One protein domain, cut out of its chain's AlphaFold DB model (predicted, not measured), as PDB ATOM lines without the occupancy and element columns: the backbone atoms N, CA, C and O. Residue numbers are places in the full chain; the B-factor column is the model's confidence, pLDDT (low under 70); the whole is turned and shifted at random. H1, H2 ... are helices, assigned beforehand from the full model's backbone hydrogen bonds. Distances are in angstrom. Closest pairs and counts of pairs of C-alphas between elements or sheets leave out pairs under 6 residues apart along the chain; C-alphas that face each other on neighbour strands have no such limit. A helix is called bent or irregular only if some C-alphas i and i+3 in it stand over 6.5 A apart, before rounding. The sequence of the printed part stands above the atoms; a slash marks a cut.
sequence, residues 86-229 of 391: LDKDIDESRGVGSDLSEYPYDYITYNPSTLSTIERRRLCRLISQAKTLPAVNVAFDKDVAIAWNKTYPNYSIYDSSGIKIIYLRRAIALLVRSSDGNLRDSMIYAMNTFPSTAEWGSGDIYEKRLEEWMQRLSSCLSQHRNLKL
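This is residues 86 to 229 of the 391 residues of an uncharacterized protein of Microcoleus sp. SU_5_3 (UniProt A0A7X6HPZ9). Four helices, H3, H4, H5 and H7, form an up-and-down bundle, each running against the one before it. The hairpin of H1 and H2 crosses one end of it, and short H6 sits at the other. The printed part has 144 residues with seven named helices, H1 to H7 in chain order, and no named strand; the class is all helix. It is compact, with a radius of gyration of the C-alphas of 15.6 A and spans of 47 by 34 by 31 A.

Find C-alpha 86 at (148.129, 197.083, 173.921); from there H1 runs 22.2 A to residue 101. Next come H2, residues 117 to 132, 23.2 A, and H3, residues 136 to 148, 18.1 A. H4, residues 157 to 177, spans 32.9 A and is only just irregular: C-alphas 174 and 177 are 6.9 A apart. After H5, residues 181 to 192, and H6, residues 197 to 200, H7 runs 30.7 A from residue 204 to C-alpha 225 at (132.758, 190.514, 164.404).

Start at H4, the hub, which touches five helices. Its closest C-alphas to H3 are Lys 164 and Ala 147, 4.3 A, at a shallow tilt of 21 degrees, opposite ways. H5 touches H4 at Arg 184 and Leu 175, 6.3 A, and H7 at Leu 183 and His 224, 6.4 A. H4 and H7 are apart. H1 touches H4 with C-alphas Gly 97 and Arg 170 closest, 5.0 A, about perpendicular at 82 degrees. H1 and H2 form a hairpin, closest at C-alphas Val 96 and Leu 126, 6.4 A. H6 touches H4 at C-alphas Thr 197 and Tyr 158, 6.1 A. Every O i to N i+4 pair is within hydrogen-bond range in H1, H2, H3, H5 and H7; H4 has 13 of 17, and H6 is too short for such a pair.

The C-alphas farthest apart, Thr 117 and Asp 204, are 48.1 A apart. The printed part has no cut, and the link from H1 to H2, residues 102 to 116, is long. Look for pLDDT under 70 at residues 103 to 114, 150 to 161, 177 to 179 and 197 to 202.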
ATOM      1  N   LEU A  86     149.389 197.062 174.666       93.81
ATOM      2  CA  LEU A  86     148.129 197.083 173.921       93.81
ATOM      3  C   LEU A  86     147.861 198.443 173.256       93.81
ATOM      4  O   LEU A  86     147.644 198.507 172.050       93.81
ATOM      5  N   ASP A  87     147.939 199.537 174.018       89.56
ATOM      6  CA  ASP A  87     147.695 200.893 173.502       89.56
ATOM      7  C   ASP A  87     148.681 201.263 172.379       89.56
ATOM      8  O   ASP A  87     148.276 201.800 171.347       89.56
ATOM      9  N   LYS A  88     149.967 200.931 172.557       91.12
ATOM     10  CA  LYS A  88     151.015 201.215 171.571       91.12
ATOM     11  C   LYS A  88     150.774 200.447 170.273       91.12
ATOM     12  O   LYS A  88     150.847 201.037 169.199       91.12
ATOM     13  N   ASP A  89     150.465 199.159 170.370       95.06
ATOM     14  CA  ASP A  89     150.237 198.307 169.205       95.06
ATOM     15  C   ASP A  89     148.959 198.709 168.448       95.06
ATOM     16  O   ASP A  89     148.907 198.644 167.213       95.06
ATOM     17  N   ILE A  90     147.919 199.144 169.175       92.75
ATOM     18  CA  ILE A  90     146.700 199.718 168.590       92.75
ATOM     19  C   ILE A  90     147.039 200.995 167.822       92.75
ATOM     20  O   ILE A  90     146.591 201.158 166.686       92.75
ATOM     21  N   ASP A  91     147.811 201.900 168.423       91.00
ATOM     22  CA  ASP A  91     148.172 203.171 167.799       91.00
ATOM     23  C   ASP A  91     149.097 202.962 166.585       91.00
ATOM     24  O   ASP A  91     148.900 203.612 165.559       91.00
ATOM     25  N   GLU A  92     150.019 201.995 166.628       93.25
ATOM     26  CA  GLU A  92     150.829 201.586 165.470       93.25
ATOM     27  C   GLU A  92     149.954 201.026 164.338       93.25
ATOM     28  O   GLU A  92     150.079 201.436 163.181       93.25
ATOM     29  N   SER A  93     149.003 200.150 164.676       93.44
ATOM     30  CA  SER A  93     148.032 199.612 163.715       93.44
ATOM     31  C   SER A  93     147.193 200.722 163.085       93.44
ATOM     32  O   SER A  93     147.011 200.743 161.871       93.44
ATOM     33  N   ARG A  94     146.735 201.698 163.875       91.38
ATOM     34  CA  ARG A  94     146.020 202.875 163.360       91.38
ATOM     35  C   ARG A  94     146.918 203.767 162.508       91.38
ATOM     36  O   ARG A  94     146.439 204.322 161.523       91.38
ATOM     37  N   GLY A  95     148.199 203.899 162.840       90.25
ATOM     38  CA  GLY A  95     149.177 204.604 162.011       90.25
ATOM     39  C   GLY A  95     149.232 204.004 160.608       90.25
ATOM     40  O   GLY A  95     148.942 204.690 159.633       90.25
ATOM     41  N   VAL A  96     149.454 202.688 160.517       89.19
ATOM     42  CA  VAL A  96     149.445 201.960 159.236       89.19
ATOM     43  C   VAL A  96     148.097 202.066 158.525       89.19
ATOM     44  O   VAL A  96     148.060 202.252 157.312       89.19
ATOM     45  N   GLY A  97     146.981 201.982 159.253       87.56
ATOM     46  CA  GLY A  97     145.651 202.175 158.678       87.56
ATOM     47  C   GLY A  97     145.451 203.570 158.076       87.56
ATOM     48  O   GLY A  97     144.783 203.694 157.053       87.56
ATOM     49  N   SER A  98     146.021 204.605 158.702       88.38
ATOM     50  CA  SER A  98     145.946 205.994 158.228       88.38
ATOM     51  C   SER A  98     146.806 206.170 156.974       88.38
ATOM     52  O   SER A  98     146.320 206.644 155.958       88.38
ATOM     53  N   ASP A  99     148.039 205.663 156.999       86.69
ATOM     54  CA  ASP A  99     148.925 205.620 155.831       86.69
ATOM     55  C   ASP A  99     148.306 204.856 154.654       86.69
ATOM     56  O   ASP A  99     148.483 205.224 153.495       86.69
ATOM     57  N   LEU A 100     147.597 203.760 154.935       83.69
ATOM     58  CA  LEU A 100     146.877 203.018 153.911       83.69
ATOM     59  C   LEU A 100     145.719 203.854 153.361       83.69
ATOM     60  O   LEU A 100     145.562 203.887 152.146       83.69
ATOM     61  N   SER A 101     144.931 204.522 154.207       80.81
ATOM     62  CA  SER A 101     143.751 205.282 153.775       80.81
ATOM     63  C   SER A 101     144.067 206.552 152.973       80.81
ATOM     64  O   SER A 101     143.171 207.055 152.297       80.81
ATOM     65  N   GLU A 102     145.314 207.038 153.005       77.75
ATOM     66  CA  GLU A 102     145.814 208.129 152.149       77.75
ATOM     67  C   GLU A 102     145.921 207.746 150.671       77.75
ATOM     68  O   GLU A 102     145.853 208.618 149.800       77.75
ATOM     69  N   TYR A 103     146.102 206.460 150.361       67.19
ATOM     70  CA  TYR A 103     146.073 206.028 148.970       67.19
ATOM     71  C   TYR A 103     144.662 206.259 148.439       67.19
ATOM     72  O   TYR A 103     143.713 205.910 149.146       67.19
ATOM     73  N   PRO A 104     144.505 206.819 147.221       54.94
ATOM     74  CA  PRO A 104     143.205 206.995 146.597       54.94
ATOM     75  C   PRO A 104     142.595 205.614 146.351       54.94
ATOM     76  O   PRO A 104     142.710 205.013 145.285       54.94
ATOM     77  N   TYR A 105     141.943 205.084 147.382       54.38
ATOM     78  CA  TYR A 105     140.874 204.117 147.278       54.38
ATOM     79  C   TYR A 105     139.675 204.888 146.739       54.38
ATOM     80  O   TYR A 105     138.691 205.111 147.443       54.38
ATOM     81  N   ASP A 106     139.800 205.378 145.506       40.16
ATOM     82  CA  ASP A 106     138.666 205.936 144.802       40.16
ATOM     83  C   ASP A 106     137.599 204.851 144.771       40.16
ATOM     84  O   ASP A 106     137.872 203.693 144.437       40.16
ATOM     85  N   TYR A 107     136.421 205.242 145.245       43.50
ATOM     86  CA  TYR A 107     135.177 204.496 145.262       43.50
ATOM     87  C   TYR A 107     135.236 203.175 144.468       43.50
ATOM     88  O   TYR A 107     135.255 203.148 143.240       43.50
ATOM     89  N   ILE A 108     135.185 202.064 145.208       44.38
ATOM     90  CA  ILE A 108     134.633 200.777 144.757       44.38
ATOM     91  C   ILE A 108     135.547 199.886 143.884       44.38
ATOM     92  O   ILE A 108     135.273 198.692 143.803       44.38
ATOM     93  N   THR A 109     136.698 200.324 143.355       43.69
ATOM     94  CA  THR A 109     137.570 199.395 142.591       43.69
ATOM     95  C   THR A 109     139.066 199.580 142.822       43.69
ATOM     96  O   THR A 109     139.659 200.595 142.479       43.69
ATOM     97  N   TYR A 110     139.702 198.526 143.346       53.22
ATOM     98  CA  TYR A 110     141.153 198.343 143.358       53.22
ATOM     99  C   TYR A 110     141.680 198.388 141.919       53.22
ATOM    100  O   TYR A 110     141.578 197.398 141.198       53.22
ATOM    101  N   ASN A 111     142.249 199.518 141.496       49.25
ATOM    102  CA  ASN A 111     142.977 199.582 140.236       49.25
ATOM    103  C   ASN A 111     144.445 199.985 140.455       49.25
ATOM    104  O   ASN A 111     144.825 201.125 140.206       49.25
ATOM    105  N   PRO A 112     145.317 199.053 140.884       56.31
ATOM    106  CA  PRO A 112     146.738 199.321 141.124       56.31
ATOM    107  C   PRO A 112     147.506 199.716 139.851       56.31
ATOM    108  O   PRO A 112     148.699 200.022 139.933       56.31
ATOM    109  N   SER A 113     146.867 199.672 138.673       59.12
ATOM    110  CA  SER A 113     147.476 200.058 137.399       59.12
ATOM    111  C   SER A 113     147.703 201.567 137.265       59.12
ATOM    112  O   SER A 113     148.577 201.956 136.498       59.12
ATOM    113  N   THR A 114     147.005 202.397 138.048       67.50
ATOM    114  CA  THR A 114     147.182 203.859 138.054       67.50
ATOM    115  C   THR A 114     148.317 204.333 138.969       67.50
ATOM    116  O   THR A 114     148.737 205.481 138.867       67.50
ATOM    117  N   LEU A 115     148.844 203.459 139.840       71.75
ATOM    118  CA  LEU A 115     149.916 203.792 140.783       71.75
ATOM    119  C   LEU A 115     151.297 203.745 140.125       71.75
ATOM    120  O   LEU A 115     151.638 202.780 139.429       71.75
ATOM    121  N   SER A 116     152.145 204.723 140.450       82.25
ATOM    122  CA  SER A 116     153.567 204.683 140.119       82.25
ATOM    123  C   SER A 116     154.268 203.496 140.791       82.25
ATOM    124  O   SER A 116     153.826 202.935 141.801       82.25
ATOM    125  N   THR A 117     155.436 203.122 140.268       84.88
ATOM    126  CA  THR A 117     156.252 202.039 140.832       84.88
ATOM    127  C   THR A 117     156.618 202.277 142.303       84.88
ATOM    128  O   THR A 117     156.694 201.324 143.079       84.88
ATOM    129  N   ILE A 118     156.847 203.532 142.705       84.75
ATOM    130  CA  ILE A 118     157.215 203.888 144.085       84.75
ATOM    131  C   ILE A 118     156.014 203.711 145.018       84.75
ATOM    132  O   ILE A 118     156.144 203.072 146.066       84.75
ATOM    133  N   GLU A 119     154.844 204.205 144.615       80.38
ATOM    134  CA  GLU A 119     153.595 204.071 145.372       80.38
ATOM    135  C   GLU A 119     153.206 202.607 145.539       80.38
ATOM    136  O   GLU A 119     152.907 202.172 146.648       80.38
ATOM    137  N   ARG A 120     153.329 201.801 144.476       80.50
ATOM    138  CA  ARG A 120     153.072 200.358 144.546       80.50
ATOM    139  C   ARG A 120     153.982 199.664 145.561       80.50
ATOM    140  O   ARG A 120     153.507 198.857 146.356       80.50
ATOM    141  N   ARG A 121     155.279 199.997 145.590       84.50
ATOM    142  CA  ARG A 121     156.213 199.442 146.588       84.50
ATOM    143  C   ARG A 121     155.867 199.881 148.009       84.50
ATOM    144  O   ARG A 121     155.972 199.068 148.925       84.50
ATOM    145  N   ARG A 122     155.497 201.150 148.227       85.69
ATOM    146  CA  ARG A 122     155.093 201.638 149.559       85.69
ATOM    147  C   ARG A 122     153.804 200.951 150.015       85.69
ATOM    148  O   ARG A 122     153.789 200.432 151.128       85.69
ATOM    149  N   LEU A 123     152.809 200.823 149.141       82.25
ATOM    150  CA  LEU A 123     151.577 200.083 149.412       82.25
ATOM    151  C   LEU A 123     151.857 198.620 149.794       82.25
ATOM    152  O   LEU A 123     151.396 198.161 150.834       82.25
ATOM    153  N   CYS A 124     152.672 197.890 149.024       83.19
ATOM    154  CA  CYS A 124     153.033 196.505 149.356       83.19
ATOM    155  C   CYS A 124     153.705 196.378 150.733       83.19
ATOM    156  O   CYS A 124     153.438 195.413 151.454       83.19
ATOM    157  N   ARG A 125     154.551 197.344 151.118       87.75
ATOM    158  CA  ARG A 125     155.158 197.377 152.457       87.75
ATOM    159  C   ARG A 125     154.107 197.584 153.542       87.75
ATOM    160  O   ARG A 125     154.093 196.806 154.489       87.75
ATOM    161  N   LEU A 126     153.212 198.558 153.379       86.81
ATOM    162  CA  LEU A 126     152.149 198.841 154.349       86.81
ATOM    163  C   LEU A 126     151.201 197.647 154.522       86.81
ATOM    164  O   LEU A 126     150.881 197.269 155.642       86.81
ATOM    165  N   ILE A 127     150.817 196.988 153.425       84.94
ATOM    166  CA  ILE A 127     150.005 195.762 153.469       84.94
ATOM    167  C   ILE A 127     150.742 194.645 154.214       84.94
ATOM    168  O   ILE A 127     150.141 193.930 155.013       84.94
ATOM    169  N   SER A 128     152.043 194.480 153.961       86.31
ATOM    170  CA  SER A 128     152.847 193.467 154.651       86.31
ATOM    171  C   SER A 128     152.946 193.758 156.150       86.31
ATOM    172  O   SER A 128     152.783 192.842 156.948       86.31
ATOM    173  N   GLN A 129     153.120 195.027 156.531       88.94
ATOM    174  CA  GLN A 129     153.108 195.463 157.931       88.94
ATOM    175  C   GLN A 129     151.747 195.209 158.590       88.94
ATOM    176  O   GLN A 129     151.676 194.568 159.634       88.94
ATOM    177  N   ALA A 130     150.647 195.622 157.954       86.12
ATOM    178  CA  ALA A 130     149.295 195.396 158.464       86.12
ATOM    179  C   ALA A 130     148.984 193.902 158.670       86.12
ATOM    180  O   ALA A 130     148.242 193.534 159.579       86.12
ATOM    181  N   LYS A 131     149.571 193.006 157.866       84.62
ATOM    182  CA  LYS A 131     149.410 191.558 158.056       84.62
ATOM    183  C   LYS A 131     150.043 191.053 159.352       84.62
ATOM    184  O   LYS A 131     149.466 190.172 159.987       84.62
ATOM    185  N   THR A 132     151.185 191.614 159.746       88.94
ATOM    186  CA  THR A 132     151.971 191.157 160.901       88.94
ATOM    187  C   THR A 132     151.611 191.852 162.209       88.94
ATOM    188  O   THR A 132     151.966 191.350 163.270       88.94
ATOM    189  N   LEU A 133     150.927 192.997 162.157       90.88
ATOM    190  CA  LEU A 133     150.628 193.769 163.358       90.88
ATOM    191  C   LEU A 133     149.614 193.054 164.278       90.88
ATOM    192  O   LEU A 133     148.571 192.565 163.814       90.88
ATOM    193  N   PRO A 134     149.892 193.004 165.594       89.50
ATOM    194  CA  PRO A 134     149.125 192.181 166.521       89.50
ATOM    195  C   PRO A 134     147.755 192.762 166.894       89.50
ATOM    196  O   PRO A 134     146.802 192.007 167.078       89.50
ATOM    197  N   ALA A 135     147.620 194.089 166.948       92.19
ATOM    198  CA  ALA A 135     146.401 194.754 167.406       92.19
ATOM    199  C   ALA A 135     145.442 195.174 166.283       92.19
ATOM    200  O   ALA A 135     144.464 195.862 166.552       92.19
ATOM    201  N   VAL A 136     145.663 194.767 165.028       90.62
ATOM    202  CA  VAL A 136     144.870 195.255 163.876       90.62
ATOM    203  C   VAL A 136     143.365 195.033 164.040       90.62
ATOM    204  O   VAL A 136     142.577 195.898 163.671       90.62
ATOM    205  N   ASN A 137     142.947 193.914 164.641       91.38
ATOM    206  CA  ASN A 137     141.526 193.653 164.890       91.38
ATOM    207  C   ASN A 137     140.939 194.605 165.941       91.38
ATOM    208  O   ASN A 137     139.807 195.046 165.776       91.38
ATOM    209  N   VAL A 138     141.710 194.925 166.981       93.50
ATOM    210  CA  VAL A 138     141.307 195.844 168.053       93.50
ATOM    211  C   VAL A 138     141.323 197.287 167.547       93.50
ATOM    212  O   VAL A 138     140.408 198.054 167.824       93.50
ATOM    213  N   ALA A 139     142.319 197.648 166.737       93.00
ATOM    214  CA  ALA A 139     142.417 198.938 166.063       93.00
ATOM    215  C   ALA A 139     141.252 199.178 165.094       93.00
ATOM    216  O   ALA A 139     140.671 200.261 165.109       93.00
ATOM    217  N   PHE A 140     140.878 198.160 164.311       92.62
ATOM    218  CA  PHE A 140     139.675 198.187 163.479       92.62
ATOM    219  C   PHE A 140     138.427 198.462 164.323       92.62
ATOM    220  O   PHE A 140     137.700 199.413 164.044       92.62
ATOM    221  N   ASP A 141     138.199 197.665 165.374       93.25
ATOM    222  CA  ASP A 141     137.021 197.820 166.234       93.25
ATOM    223  C   ASP A 141     137.001 199.220 166.882       93.25
ATOM    224  O   ASP A 141     135.946 199.849 166.962       93.25
ATOM    225  N   LYS A 142     138.177 199.752 167.255       91.56
ATOM    226  CA  LYS A 142     138.338 201.112 167.783       91.56
ATOM    227  C   LYS A 142     137.909 202.179 166.787       91.56
ATOM    228  O   LYS A 142     137.178 203.094 167.147       91.56
ATOM    229  N   ASP A 143     138.366 202.085 165.542       90.19
ATOM    230  CA  ASP A 143     137.999 203.040 164.495       90.19
ATOM    231  C   ASP A 143     136.504 203.023 164.204       90.19
ATOM    232  O   ASP A 143     135.877 204.077 164.110       90.19
ATOM    233  N   VAL A 144     135.921 201.831 164.134       90.38
ATOM    234  CA  VAL A 144     134.482 201.671 163.940       90.38
ATOM    235  C   VAL A 144     133.693 202.278 165.096       90.38
ATOM    236  O   VAL A 144     132.723 202.989 164.848       90.38
ATOM    237  N   ALA A 145     134.108 202.063 166.343       88.31
ATOM    238  CA  ALA A 145     133.427 202.649 167.495       88.31
ATOM    239  C   ALA A 145     133.527 204.180 167.529       88.31
ATOM    240  O   ALA A 145     132.549 204.858 167.839       88.31
ATOM    241  N   ILE A 146     134.672 204.752 167.135       83.75
ATOM    242  CA  ILE A 146     134.779 206.209 167.005       83.75
ATOM    243  C   ILE A 146     133.839 206.710 165.911       83.75
ATOM    244  O   ILE A 146     133.137 207.692 166.129       83.75
ATOM    245  N   ALA A 147     133.778 206.036 164.759       84.00
ATOM    246  CA  ALA A 147     132.840 206.386 163.695       84.00
ATOM    247  C   ALA A 147     131.370 206.225 164.125       84.00
ATOM    248  O   ALA A 147     130.502 206.966 163.658       84.00
ATOM    249  N   TRP A 148     131.086 205.286 165.026       83.88
ATOM    250  CA  TRP A 148     129.761 205.043 165.584       83.88
ATOM    251  C   TRP A 148     129.294 206.179 166.505       83.88
ATOM    252  O   TRP A 148     128.141 206.601 166.413       83.88
ATOM    253  N   ASN A 149     130.182 206.734 167.338       76.00
ATOM    254  CA  ASN A 149     129.833 207.717 168.373       76.00
ATOM    255  C   ASN A 149     129.000 208.898 167.857       76.00
ATOM    256  O   ASN A 149     129.408 209.621 166.948       76.00
ATOM    257  N   LYS A 150     127.818 209.103 168.451       61.94
ATOM    258  CA  LYS A 150     126.790 210.038 167.960       61.94
ATOM    259  C   LYS A 150     127.168 211.517 168.099       61.94
ATOM    260  O   LYS A 150     126.680 212.332 167.323       61.94
ATOM    261  N   THR A 151     128.035 211.866 169.043       58.62
ATOM    262  CA  THR A 151     128.324 213.258 169.408       58.62
ATOM    263  C   THR A 151     129.819 213.519 169.508       58.62
ATOM    264  O   THR A 151     130.545 212.829 170.218       58.62
ATOM    265  N   TYR A 152     130.264 214.577 168.832       59.41
ATOM    266  CA  TYR A 152     131.591 215.157 169.010       59.41
ATOM    267  C   TYR A 152     131.403 216.534 169.652       59.41
ATOM    268  O   TYR A 152     131.137 217.500 168.939       59.41
ATOM    269  N   PRO A 153     131.490 216.643 170.991       49.25
ATOM    270  CA  PRO A 153     131.079 217.847 171.724       49.25
ATOM    271  C   PRO A 153     131.854 219.117 171.338       49.25
ATOM    272  O   PRO A 153     131.375 220.219 171.581       49.25
ATOM    273  N   ASN A 154     133.015 218.969 170.694       49.69
ATOM    274  CA  ASN A 154     133.888 220.075 170.295       49.69
ATOM    275  C   ASN A 154     133.857 220.386 168.791       49.69
ATOM    276  O   ASN A 154     134.642 221.210 168.329       49.69
ATOM    277  N   TYR A 155     132.992 219.726 168.020       52.69
ATOM    278  CA  TYR A 155     132.985 219.816 166.565       52.69
ATOM    279  C   TYR A 155     131.619 220.244 166.043       52.69
ATOM    280  O   TYR A 155     130.578 219.820 166.544       52.69
ATOM    281  N   SER A 156     131.614 221.085 165.005       55.75
ATOM    282  CA  SER A 156     130.371 221.383 164.293       55.75
ATOM    283  C   SER A 156     129.814 220.106 163.653       55.75
ATOM    284  O   SER A 156     130.564 219.194 163.299       55.75
ATOM    285  N   ILE A 157     128.496 220.043 163.455       53.50
ATOM    286  CA  ILE A 157     127.823 218.905 162.807       53.50
ATOM    287  C   ILE A 157     128.443 218.590 161.426       53.50
ATOM    288  O   ILE A 157     128.603 217.421 161.066       53.50
ATOM    289  N   TYR A 158     128.884 219.610 160.684       49.62
ATOM    290  CA  TYR A 158     129.569 219.461 159.394       49.62
ATOM    291  C   TYR A 158     130.968 218.835 159.515       49.62
ATOM    292  O   TYR A 158     131.357 218.032 158.672       49.62
ATOM    293  N   ASP A 159     131.692 219.136 160.592       58.66
ATOM    294  CA  ASP A 159     133.025 218.587 160.865       58.66
ATOM    295  C   ASP A 159     132.934 217.124 161.350       58.66
ATOM    296  O   ASP A 159     133.677 216.243 160.916       58.66
ATOM    297  N   SER A 160     131.901 216.806 162.141       64.06
ATOM    298  CA  SER A 160     131.669 215.448 162.656       64.06
ATOM    299  C   SER A 160     131.465 214.379 161.571       64.06
ATOM    300  O   SER A 160     131.881 213.232 161.745       64.06
ATOM    301  N   SER A 161     130.865 214.744 160.432       68.81
ATOM    302  CA  SER A 161     130.638 213.828 159.304       68.81
ATOM    303  C   SER A 161     131.949 213.441 158.614       68.81
ATOM    304  O   SER A 161     132.188 212.265 158.342       68.81
ATOM    305  N   GLY A 162     132.837 214.417 158.389       72.75
ATOM    306  CA  GLY A 162     134.162 214.174 157.811       72.75
ATOM    307  C   GLY A 162     135.018 213.287 158.712       72.75
ATOM    308  O   GLY A 162     135.638 212.333 158.242       72.75
ATOM    309  N   ILE A 163     134.965 213.538 160.019       76.12
ATOM    310  CA  ILE A 163     135.656 212.745 161.037       76.12
ATOM    311  C   ILE A 163     135.213 211.271 160.984       76.12
ATOM    312  O   ILE A 163     136.060 210.384 160.864       76.12
ATOM    313  N   LYS A 164     133.904 210.984 160.983       81.12
ATOM    314  CA  LYS A 164     133.379 209.605 160.886       81.12
ATOM    315  C   LYS A 164     133.869 208.880 159.632       81.12
ATOM    316  O   LYS A 164     134.303 207.731 159.719       81.12
ATOM    317  N   ILE A 165     133.853 209.553 158.480       79.25
ATOM    318  CA  ILE A 165     134.331 208.984 157.212       79.25
ATOM    319  C   ILE A 165     135.827 208.656 157.289       79.25
ATOM    320  O   ILE A 165     136.230 207.594 156.817       79.25
ATOM    321  N   ILE A 166     136.650 209.506 157.912       81.88
ATOM    322  CA  ILE A 166     138.087 209.240 158.101       81.88
ATOM    323  C   ILE A 166     138.301 207.948 158.900       81.88
ATOM    324  O   ILE A 166     139.090 207.093 158.490       81.88
ATOM    325  N   TYR A 167     137.570 207.765 160.003       87.25
ATOM    326  CA  TYR A 167     137.665 206.549 160.812       87.25
ATOM    327  C   TYR A 167     137.173 205.305 160.062       87.25
ATOM    328  O   TYR A 167     137.842 204.275 160.094       87.25
ATOM    329  N   LEU A 168     136.064 205.396 159.318       86.88
ATOM    330  CA  LEU A 168     135.581 204.285 158.489       86.88
ATOM    331  C   LEU A 168     136.574 203.916 157.385       86.88
ATOM    332  O   LEU A 168     136.843 202.734 157.183       86.88
ATOM    333  N   ARG A 169     137.166 204.907 156.708       85.44
ATOM    334  CA  ARG A 169     138.215 204.687 155.700       85.44
ATOM    335  C   ARG A 169     139.397 203.942 156.294       85.44
ATOM    336  O   ARG A 169     139.883 202.985 155.694       85.44
ATOM    337  N   ARG A 170     139.830 204.347 157.489       88.38
ATOM    338  CA  ARG A 170     140.912 203.665 158.194       88.38
ATOM    339  C   ARG A 170     140.541 202.233 158.574       88.38
ATOM    340  O   ARG A 170     141.325 201.322 158.318       88.38
ATOM    341  N   ALA A 171     139.342 202.016 159.110       89.94
ATOM    342  CA  ALA A 171     138.850 200.679 159.427       89.94
ATOM    343  C   ALA A 171     138.835 199.782 158.172       89.94
ATOM    344  O   ALA A 171     139.397 198.690 158.175       89.94
ATOM    345  N   ILE A 172     138.285 200.262 157.053       86.94
ATOM    346  CA  ILE A 172     138.270 199.528 155.777       86.94
ATOM    347  C   ILE A 172     139.691 199.202 155.305       86.94
ATOM    348  O   ILE A 172     139.947 198.084 154.859       86.94
ATOM    349  N   ALA A 173     140.627 200.143 155.432       85.12
ATOM    350  CA  ALA A 173     142.021 199.925 155.069       85.12
ATOM    351  C   ALA A 173     142.675 198.800 155.897       85.12
ATOM    352  O   ALA A 173     143.431 197.987 155.361       85.12
ATOM    353  N   LEU A 174     142.329 198.689 157.183       87.69
ATOM    354  CA  LEU A 174     142.804 197.620 158.067       87.69
ATOM    355  C   LEU A 174     142.203 196.240 157.753       87.69
ATOM    356  O   LEU A 174     142.788 195.220 158.128       87.69
ATOM    357  N   LEU A 175     141.106 196.167 156.990       85.25
ATOM    358  CA  LEU A 175     140.556 194.899 156.494       85.25
ATOM    359  C   LEU A 175     141.392 194.262 155.378       85.25
ATOM    360  O   LEU A 175     141.029 193.195 154.895       85.25
ATOM    361  N   VAL A 176     142.538 194.833 154.997       74.25
ATOM    362  CA  VAL A 176     143.429 194.240 153.983       74.25
ATOM    363  C   VAL A 176     143.963 192.846 154.356       74.25
ATOM    364  O   VAL A 176     144.387 192.089 153.482       74.25
ATOM    365  N   ARG A 177     143.937 192.484 155.646       69.31
ATOM    366  CA  ARG A 177     144.244 191.128 156.140       69.31
ATOM    367  C   ARG A 177     143.026 190.196 156.138       69.31
ATOM    368  O   ARG A 177     143.201 188.986 156.229       69.31
ATOM    369  N   SER A 178     141.813 190.742 156.094       69.06
ATOM    370  CA  SER A 178     140.587 189.964 156.231       69.06
ATOM    371  C   SER A 178     140.400 189.036 155.033       69.06
ATOM    372  O   SER A 178     140.396 189.485 153.890       69.06
ATOM    373  N   SER A 179     140.207 187.743 155.295       64.88
ATOM    374  CA  SER A 179     139.673 186.801 154.304       64.88
ATOM    375  C   SER A 179     138.176 187.013 154.066       64.88
ATOM    376  O   SER A 179     137.627 186.506 153.091       64.88
ATOM    377  N   ASP A 180     137.514 187.757 154.955       70.50
ATOM    378  CA  ASP A 180     136.103 188.095 154.855       70.50
ATOM    379  C   ASP A 180     135.908 189.281 153.902       70.50
ATOM    380  O   ASP A 180     135.928 190.452 154.303       70.50
ATOM    381  N   GLY A 181     135.774 188.955 152.614       76.00
ATOM    382  CA  GLY A 181     135.427 189.916 151.567       76.00
ATOM    383  C   GLY A 181     134.049 190.543 151.788       76.00
ATOM    384  O   GLY A 181     133.882 191.730 151.524       76.00
ATOM    385  N   ASN A 182     133.108 189.804 152.384       84.31
ATOM    386  CA  ASN A 182     131.751 190.289 152.630       84.31
ATOM    387  C   ASN A 182     131.741 191.421 153.664       84.31
ATOM    388  O   ASN A 182     131.069 192.431 153.453       84.31
ATOM    389  N   LEU A 183     132.519 191.297 154.748       86.19
ATOM    390  CA  LEU A 183     132.685 192.380 155.722       86.19
ATOM    391  C   LEU A 183     133.298 193.616 155.058       86.19
ATOM    392  O   LEU A 183     132.826 194.732 155.271       86.19
ATOM    393  N   ARG A 184     134.337 193.436 154.233       83.62
ATOM    394  CA  ARG A 184     134.980 194.552 153.530       83.62
ATOM    395  C   ARG A 184     133.999 195.276 152.612       83.62
ATOM    396  O   ARG A 184     133.896 196.499 152.698       83.62
ATOM    397  N   ASP A 185     133.268 194.540 151.787       82.44
ATOM    398  CA  ASP A 185     132.308 195.106 150.841       82.44
ATOM    399  C   ASP A 185     131.147 195.794 151.570       82.44
ATOM    400  O   ASP A 185     130.755 196.904 151.207       82.44
ATOM    401  N   SER A 186     130.672 195.205 152.670       85.81
ATOM    402  CA  SER A 186     129.645 195.806 153.529       85.81
ATOM    403  C   SER A 186     130.121 197.106 154.178       85.81
ATOM    404  O   SER A 186     129.371 198.079 154.235       85.81
ATOM    405  N   MET A 187     131.376 197.164 154.633       86.25
ATOM    406  CA  MET A 187     131.962 198.382 155.196       86.25
ATOM    407  C   MET A 187     132.168 199.463 154.127       86.25
ATOM    408  O   MET A 187     131.904 200.636 154.391       86.25
ATOM    409  N   ILE A 188     132.575 199.088 152.909       82.44
ATOM    410  CA  ILE A 188     132.655 200.012 151.765       82.44
ATOM    411  C   ILE A 188     131.268 200.566 151.430       82.44
ATOM    412  O   ILE A 188     131.111 201.775 151.264       82.44
ATOM    413  N   TYR A 189     130.251 199.706 151.374       83.56
ATOM    414  CA  TYR A 189     128.870 200.127 151.164       83.56
ATOM    415  C   TYR A 189     128.403 201.088 152.263       83.56
ATOM    416  O   TYR A 189     127.850 202.145 151.956       83.56
ATOM    417  N   ALA A 190     128.674 200.774 153.534       84.62
ATOM    418  CA  ALA A 190     128.342 201.649 154.654       84.62
ATOM    419  C   ALA A 190     129.030 203.016 154.518       84.62
ATOM    420  O   ALA A 190     128.377 204.042 154.653       84.62
ATOM    421  N   MET A 191     130.317 203.062 154.169       84.00
ATOM    422  CA  MET A 191     131.020 204.328 153.947       84.00
ATOM    423  C   MET A 191     130.393 205.151 152.809       84.00
ATOM    424  O   MET A 191     130.199 206.353 152.962       84.00
ATOM    425  N   ASN A 192     130.049 204.514 151.688       81.62
ATOM    426  CA  ASN A 192     129.495 205.196 150.512       81.62
ATOM    427  C   ASN A 192     128.039 205.644 150.687       81.62
ATOM    428  O   ASN A 192     127.578 206.517 149.962       81.62
ATOM    429  N   THR A 193     127.313 205.030 151.621       83.81
ATOM    430  CA  THR A 193     125.918 205.367 151.942       83.81
ATOM    431  C   THR A 193     125.788 206.201 153.212       83.81
ATOM    432  O   THR A 193     124.675 206.392 153.704       83.81
ATOM    433  N   PHE A 194     126.908 206.694 153.753       82.44
ATOM    434  CA  PHE A 194     126.904 207.556 154.927       82.44
ATOM    435  C   PHE A 194     126.088 208.831 154.641       82.44
ATOM    436  O   PHE A 194     126.400 209.548 153.688       82.44
ATOM    437  N   PRO A 195     125.051 209.136 155.441       77.19
ATOM    438  CA  PRO A 195     124.244 210.326 155.228       77.19
ATOM    439  C   PRO A 195     125.073 211.567 155.551       77.19
ATOM    440  O   PRO A 195     125.506 211.760 156.682       77.19
ATOM    441  N   SER A 196     125.302 212.411 154.547       71.50
ATOM    442  CA  SER A 196     126.057 213.652 154.710       71.50
ATOM    443  C   SER A 196     125.139 214.819 155.059       71.50
ATOM    444  O   SER A 196     124.112 215.045 154.416       71.50
ATOM    445  N   THR A 197     125.548 215.626 156.033       66.06
ATOM    446  CA  THR A 197     124.866 216.879 156.390       66.06
ATOM    447  C   THR A 197     124.942 217.911 155.263       66.06
ATOM    448  O   THR A 197     124.073 218.773 155.169       66.06
ATOM    449  N   ALA A 198     125.930 217.795 154.366       68.06
ATOM    450  CA  ALA A 198     126.026 218.617 153.160       68.06
ATOM    451  C   ALA A 198     124.946 218.272 152.119       68.06
ATOM    452  O   ALA A 198     124.535 219.142 151.359       68.06
ATOM    453  N   GLU A 199     124.485 217.018 152.087       66.06
ATOM    454  CA  GLU A 199     123.454 216.554 151.150       66.06
ATOM    455  C   GLU A 199     122.037 216.740 151.705       66.06
ATOM    456  O   GLU A 199     121.123 217.074 150.955       66.06
ATOM    457  N   TRP A 200     121.849 216.523 153.011       63.44
ATOM    458  CA  TRP A 200     120.518 216.417 153.624       63.44
ATOM    459  C   TRP A 200     120.187 217.531 154.627       63.44
ATOM    460  O   TRP A 200     119.053 217.598 155.102       63.44
ATOM    461  N   GLY A 201     121.138 218.416 154.948       66.94
ATOM    462  CA  GLY A 201     120.994 219.399 156.025       66.94
ATOM    463  C   GLY A 201     120.976 218.756 157.421       66.94
ATOM    464  O   GLY A 201     121.145 217.549 157.568       66.94
ATOM    465  N   SER A 202     120.792 219.565 158.468       66.25
ATOM    466  CA  SER A 202     120.747 219.115 159.871       66.25
ATOM    467  C   SER A 202     119.318 219.159 160.434       66.25
ATOM    468  O   SER A 202     118.973 220.084 161.168       66.25
ATOM    469  N   GLY A 203     118.477 218.190 160.065       74.44
ATOM    470  CA  GLY A 203     117.099 218.072 160.569       74.44
ATOM    471  C   GLY A 203     116.593 216.629 160.594       74.44
ATOM    472  O   GLY A 203     117.346 215.706 160.289       74.44
ATOM    473  N   ASP A 204     115.311 216.429 160.899       76.00
ATOM    474  CA  ASP A 204     114.697 215.115 161.176       76.00
ATOM    475  C   ASP A 204     114.972 214.046 160.101       76.00
ATOM    476  O   ASP A 204     115.172 212.868 160.397       76.00
ATOM    477  N   ILE A 205     115.015 214.445 158.825       80.44
ATOM    478  CA  ILE A 205     115.309 213.535 157.706       80.44
ATOM    479  C   ILE A 205     116.746 213.004 157.792       80.44
ATOM    480  O   ILE A 205     116.982 211.825 157.531       80.44
ATOM    481  N   TYR A 206     117.702 213.863 158.149       80.12
ATOM    482  CA  TYR A 206     119.092 213.468 158.351       80.12
ATOM    483  C   TYR A 206     119.221 212.527 159.549       80.12
ATOM    484  O   TYR A 206     119.854 211.483 159.419       80.12
ATOM    485  N   GLU A 207     118.575 212.846 160.673       78.50
ATOM    486  CA  GLU A 207     118.604 212.002 161.873       78.50
ATOM    487  C   GLU A 207     118.050 210.607 161.584       78.50
ATOM    488  O   GLU A 207     118.720 209.611 161.853       78.50
ATOM    489  N   LYS A 208     116.900 210.523 160.907       84.94
ATOM    490  CA  LYS A 208     116.316 209.244 160.493       84.94
ATOM    491  C   LYS A 208     117.250 208.442 159.582       84.94
ATOM    492  O   LYS A 208     117.431 207.243 159.777       84.94
ATOM    493  N   ARG A 209     117.873 209.084 158.585       84.50
ATOM    494  CA  ARG A 209     118.833 208.408 157.692       84.50
ATOM    495  C   ARG A 209     120.078 207.943 158.438       84.50
ATOM    496  O   ARG A 209     120.596 206.868 158.144       84.50
ATOM    497  N   LEU A 210     120.561 208.742 159.385       82.56
ATOM    498  CA  LEU A 210     121.691 208.394 160.235       82.56
ATOM    499  C   LEU A 210     121.355 207.188 161.113       82.56
ATOM    500  O   LEU A 210     122.175 206.284 161.230       82.56
ATOM    501  N   GLU A 211     120.150 207.128 161.675       84.06
ATOM    502  CA  GLU A 211     119.663 205.971 162.429       84.06
ATOM    503  C   GLU A 211     119.562 204.709 161.573       84.06
ATOM    504  O   GLU A 211     120.092 203.670 161.967       84.06
ATOM    505  N   GLU A 212     118.965 204.794 160.382       87.12
ATOM    506  CA  GLU A 212     118.896 203.674 159.434       87.12
ATOM    507  C   GLU A 212     120.299 203.172 159.055       87.12
ATOM    508  O   GLU A 212     120.557 201.965 159.006       87.12
ATOM    509  N   TRP A 213     121.228 204.099 158.813       89.44
ATOM    510  CA  TRP A 213     122.622 203.785 158.522       89.44
ATOM    511  C   TRP A 213     123.318 203.102 159.708       89.44
ATOM    512  O   TRP A 213     123.946 202.055 159.533       89.44
ATOM    513  N   MET A 214     123.154 203.636 160.924       85.94
ATOM    514  CA  MET A 214     123.697 203.046 162.152       85.94
ATOM    515  C   MET A 214     123.150 201.628 162.359       85.94
ATOM    516  O   MET A 214     123.916 200.701 162.597       85.94
ATOM    517  N   GLN A 215     121.849 201.399 162.195       87.62
ATOM    518  CA  GLN A 215     121.265 200.060 162.342       87.62
ATOM    519  C   GLN A 215     121.872 199.039 161.368       87.62
ATOM    520  O   GLN A 215     122.193 197.913 161.765       87.62
ATOM    521  N   ARG A 216     122.091 199.432 160.106       87.94
ATOM    522  CA  ARG A 216     122.748 198.573 159.105       87.94
ATOM    523  C   ARG A 216     124.193 198.267 159.481       87.94
ATOM    524  O   ARG A 216     124.601 197.108 159.426       87.94
ATOM    525  N   LEU A 217     124.947 199.287 159.893       88.44
ATOM    526  CA  LEU A 217     126.328 199.112 160.331       88.44
ATOM    527  C   LEU A 217     126.401 198.181 161.554       88.44
ATOM    528  O   LEU A 217     127.190 197.242 161.548       88.44
ATOM    529  N   SER A 218     125.535 198.365 162.553       88.56
ATOM    530  CA  SER A 218     125.462 197.491 163.735       88.56
ATOM    531  C   SER A 218     125.164 196.039 163.372       88.56
ATOM    532  O   SER A 218     125.814 195.127 163.884       88.56
ATOM    533  N   SER A 219     124.229 195.818 162.445       88.56
ATOM    534  CA  SER A 219     123.868 194.472 161.983       88.56
ATOM    535  C   SER A 219     125.064 193.768 161.333       88.56
ATOM    536  O   SER A 219     125.383 192.634 161.687       88.56
ATOM    537  N   CYS A 220     125.784 194.472 160.454       89.56
ATOM    538  CA  CYS A 220     127.008 193.978 159.822       89.56
ATOM    539  C   CYS A 220     128.095 193.634 160.860       89.56
ATOM    540  O   CYS A 220     128.653 192.536 160.860       89.56
ATOM    541  N   LEU A 221     128.370 194.547 161.795       89.94
ATOM    542  CA  LEU A 221     129.406 194.368 162.818       89.94
ATOM    543  C   LEU A 221     129.086 193.238 163.800       89.94
ATOM    544  O   LEU A 221     129.983 192.496 164.211       89.94
ATOM    545  N   SER A 222     127.811 193.081 164.148       88.19
ATOM    546  CA  SER A 222     127.341 191.986 164.994       88.19
ATOM    547  C   SER A 222     127.531 190.643 164.289       88.19
ATOM    548  O   SER A 222     128.120 189.734 164.869       88.19
ATOM    549  N   GLN A 223     127.130 190.545 163.015       88.25
ATOM    550  CA  GLN A 223     127.229 189.316 162.222       88.25
ATOM    551  C   GLN A 223     128.677 188.869 161.988       88.25
ATOM    552  O   GLN A 223     128.986 187.686 162.107       88.25
ATOM    553  N   HIS A 224     129.563 189.799 161.632       87.81
ATOM    554  CA  HIS A 224     130.911 189.453 161.179       87.81
ATOM    555  C   HIS A 224     131.973 189.506 162.285       87.81
ATOM    556  O   HIS A 224     133.044 188.919 162.137       87.81
ATOM    557  N   ARG A 225     131.730 190.239 163.382       89.69
ATOM    558  CA  ARG A 225     132.758 190.514 164.404       89.69
ATOM    559  C   ARG A 225     132.300 190.407 165.850       89.69
ATOM    560  O   ARG A 225     133.109 190.709 166.737       89.69
ATOM    561  N   ASN A 226     131.047 190.018 166.087       91.38
ATOM    562  CA  ASN A 226     130.436 190.053 167.414       91.38
ATOM    563  C   ASN A 226     130.651 191.420 168.102       91.38
ATOM    564  O   ASN A 226     130.952 191.494 169.291       91.38
ATOM    565  N   LEU A 227     130.615 192.525 167.347       90.75
ATOM    566  CA  LEU A 227     130.893 193.859 167.882       90.75
ATOM    567  C   LEU A 227     129.580 194.609 168.126       90.75
ATOM    568  O   LEU A 227     129.003 195.177 167.202       90.75
ATOM    569  N   LYS A 228     129.139 194.627 169.387       90.31
ATOM    570  CA  LYS A 228     127.952 195.353 169.843       90.31
ATOM    571  C   LYS A 228     128.356 196.642 170.562       90.31
ATOM    572  O   LYS A 228     128.890 196.600 171.666       90.31
ATOM    573  N   LEU A 229     128.092 197.779 169.919       84.69
ATOM    574  CA  LEU A 229     128.482 199.108 170.409       84.69
ATOM    575  C   LEU A 229     127.362 199.843 171.154       84.69
ATOM    576  O   LEU A 229     127.650 200.724 171.954       84.69
TER     577      LEU A 229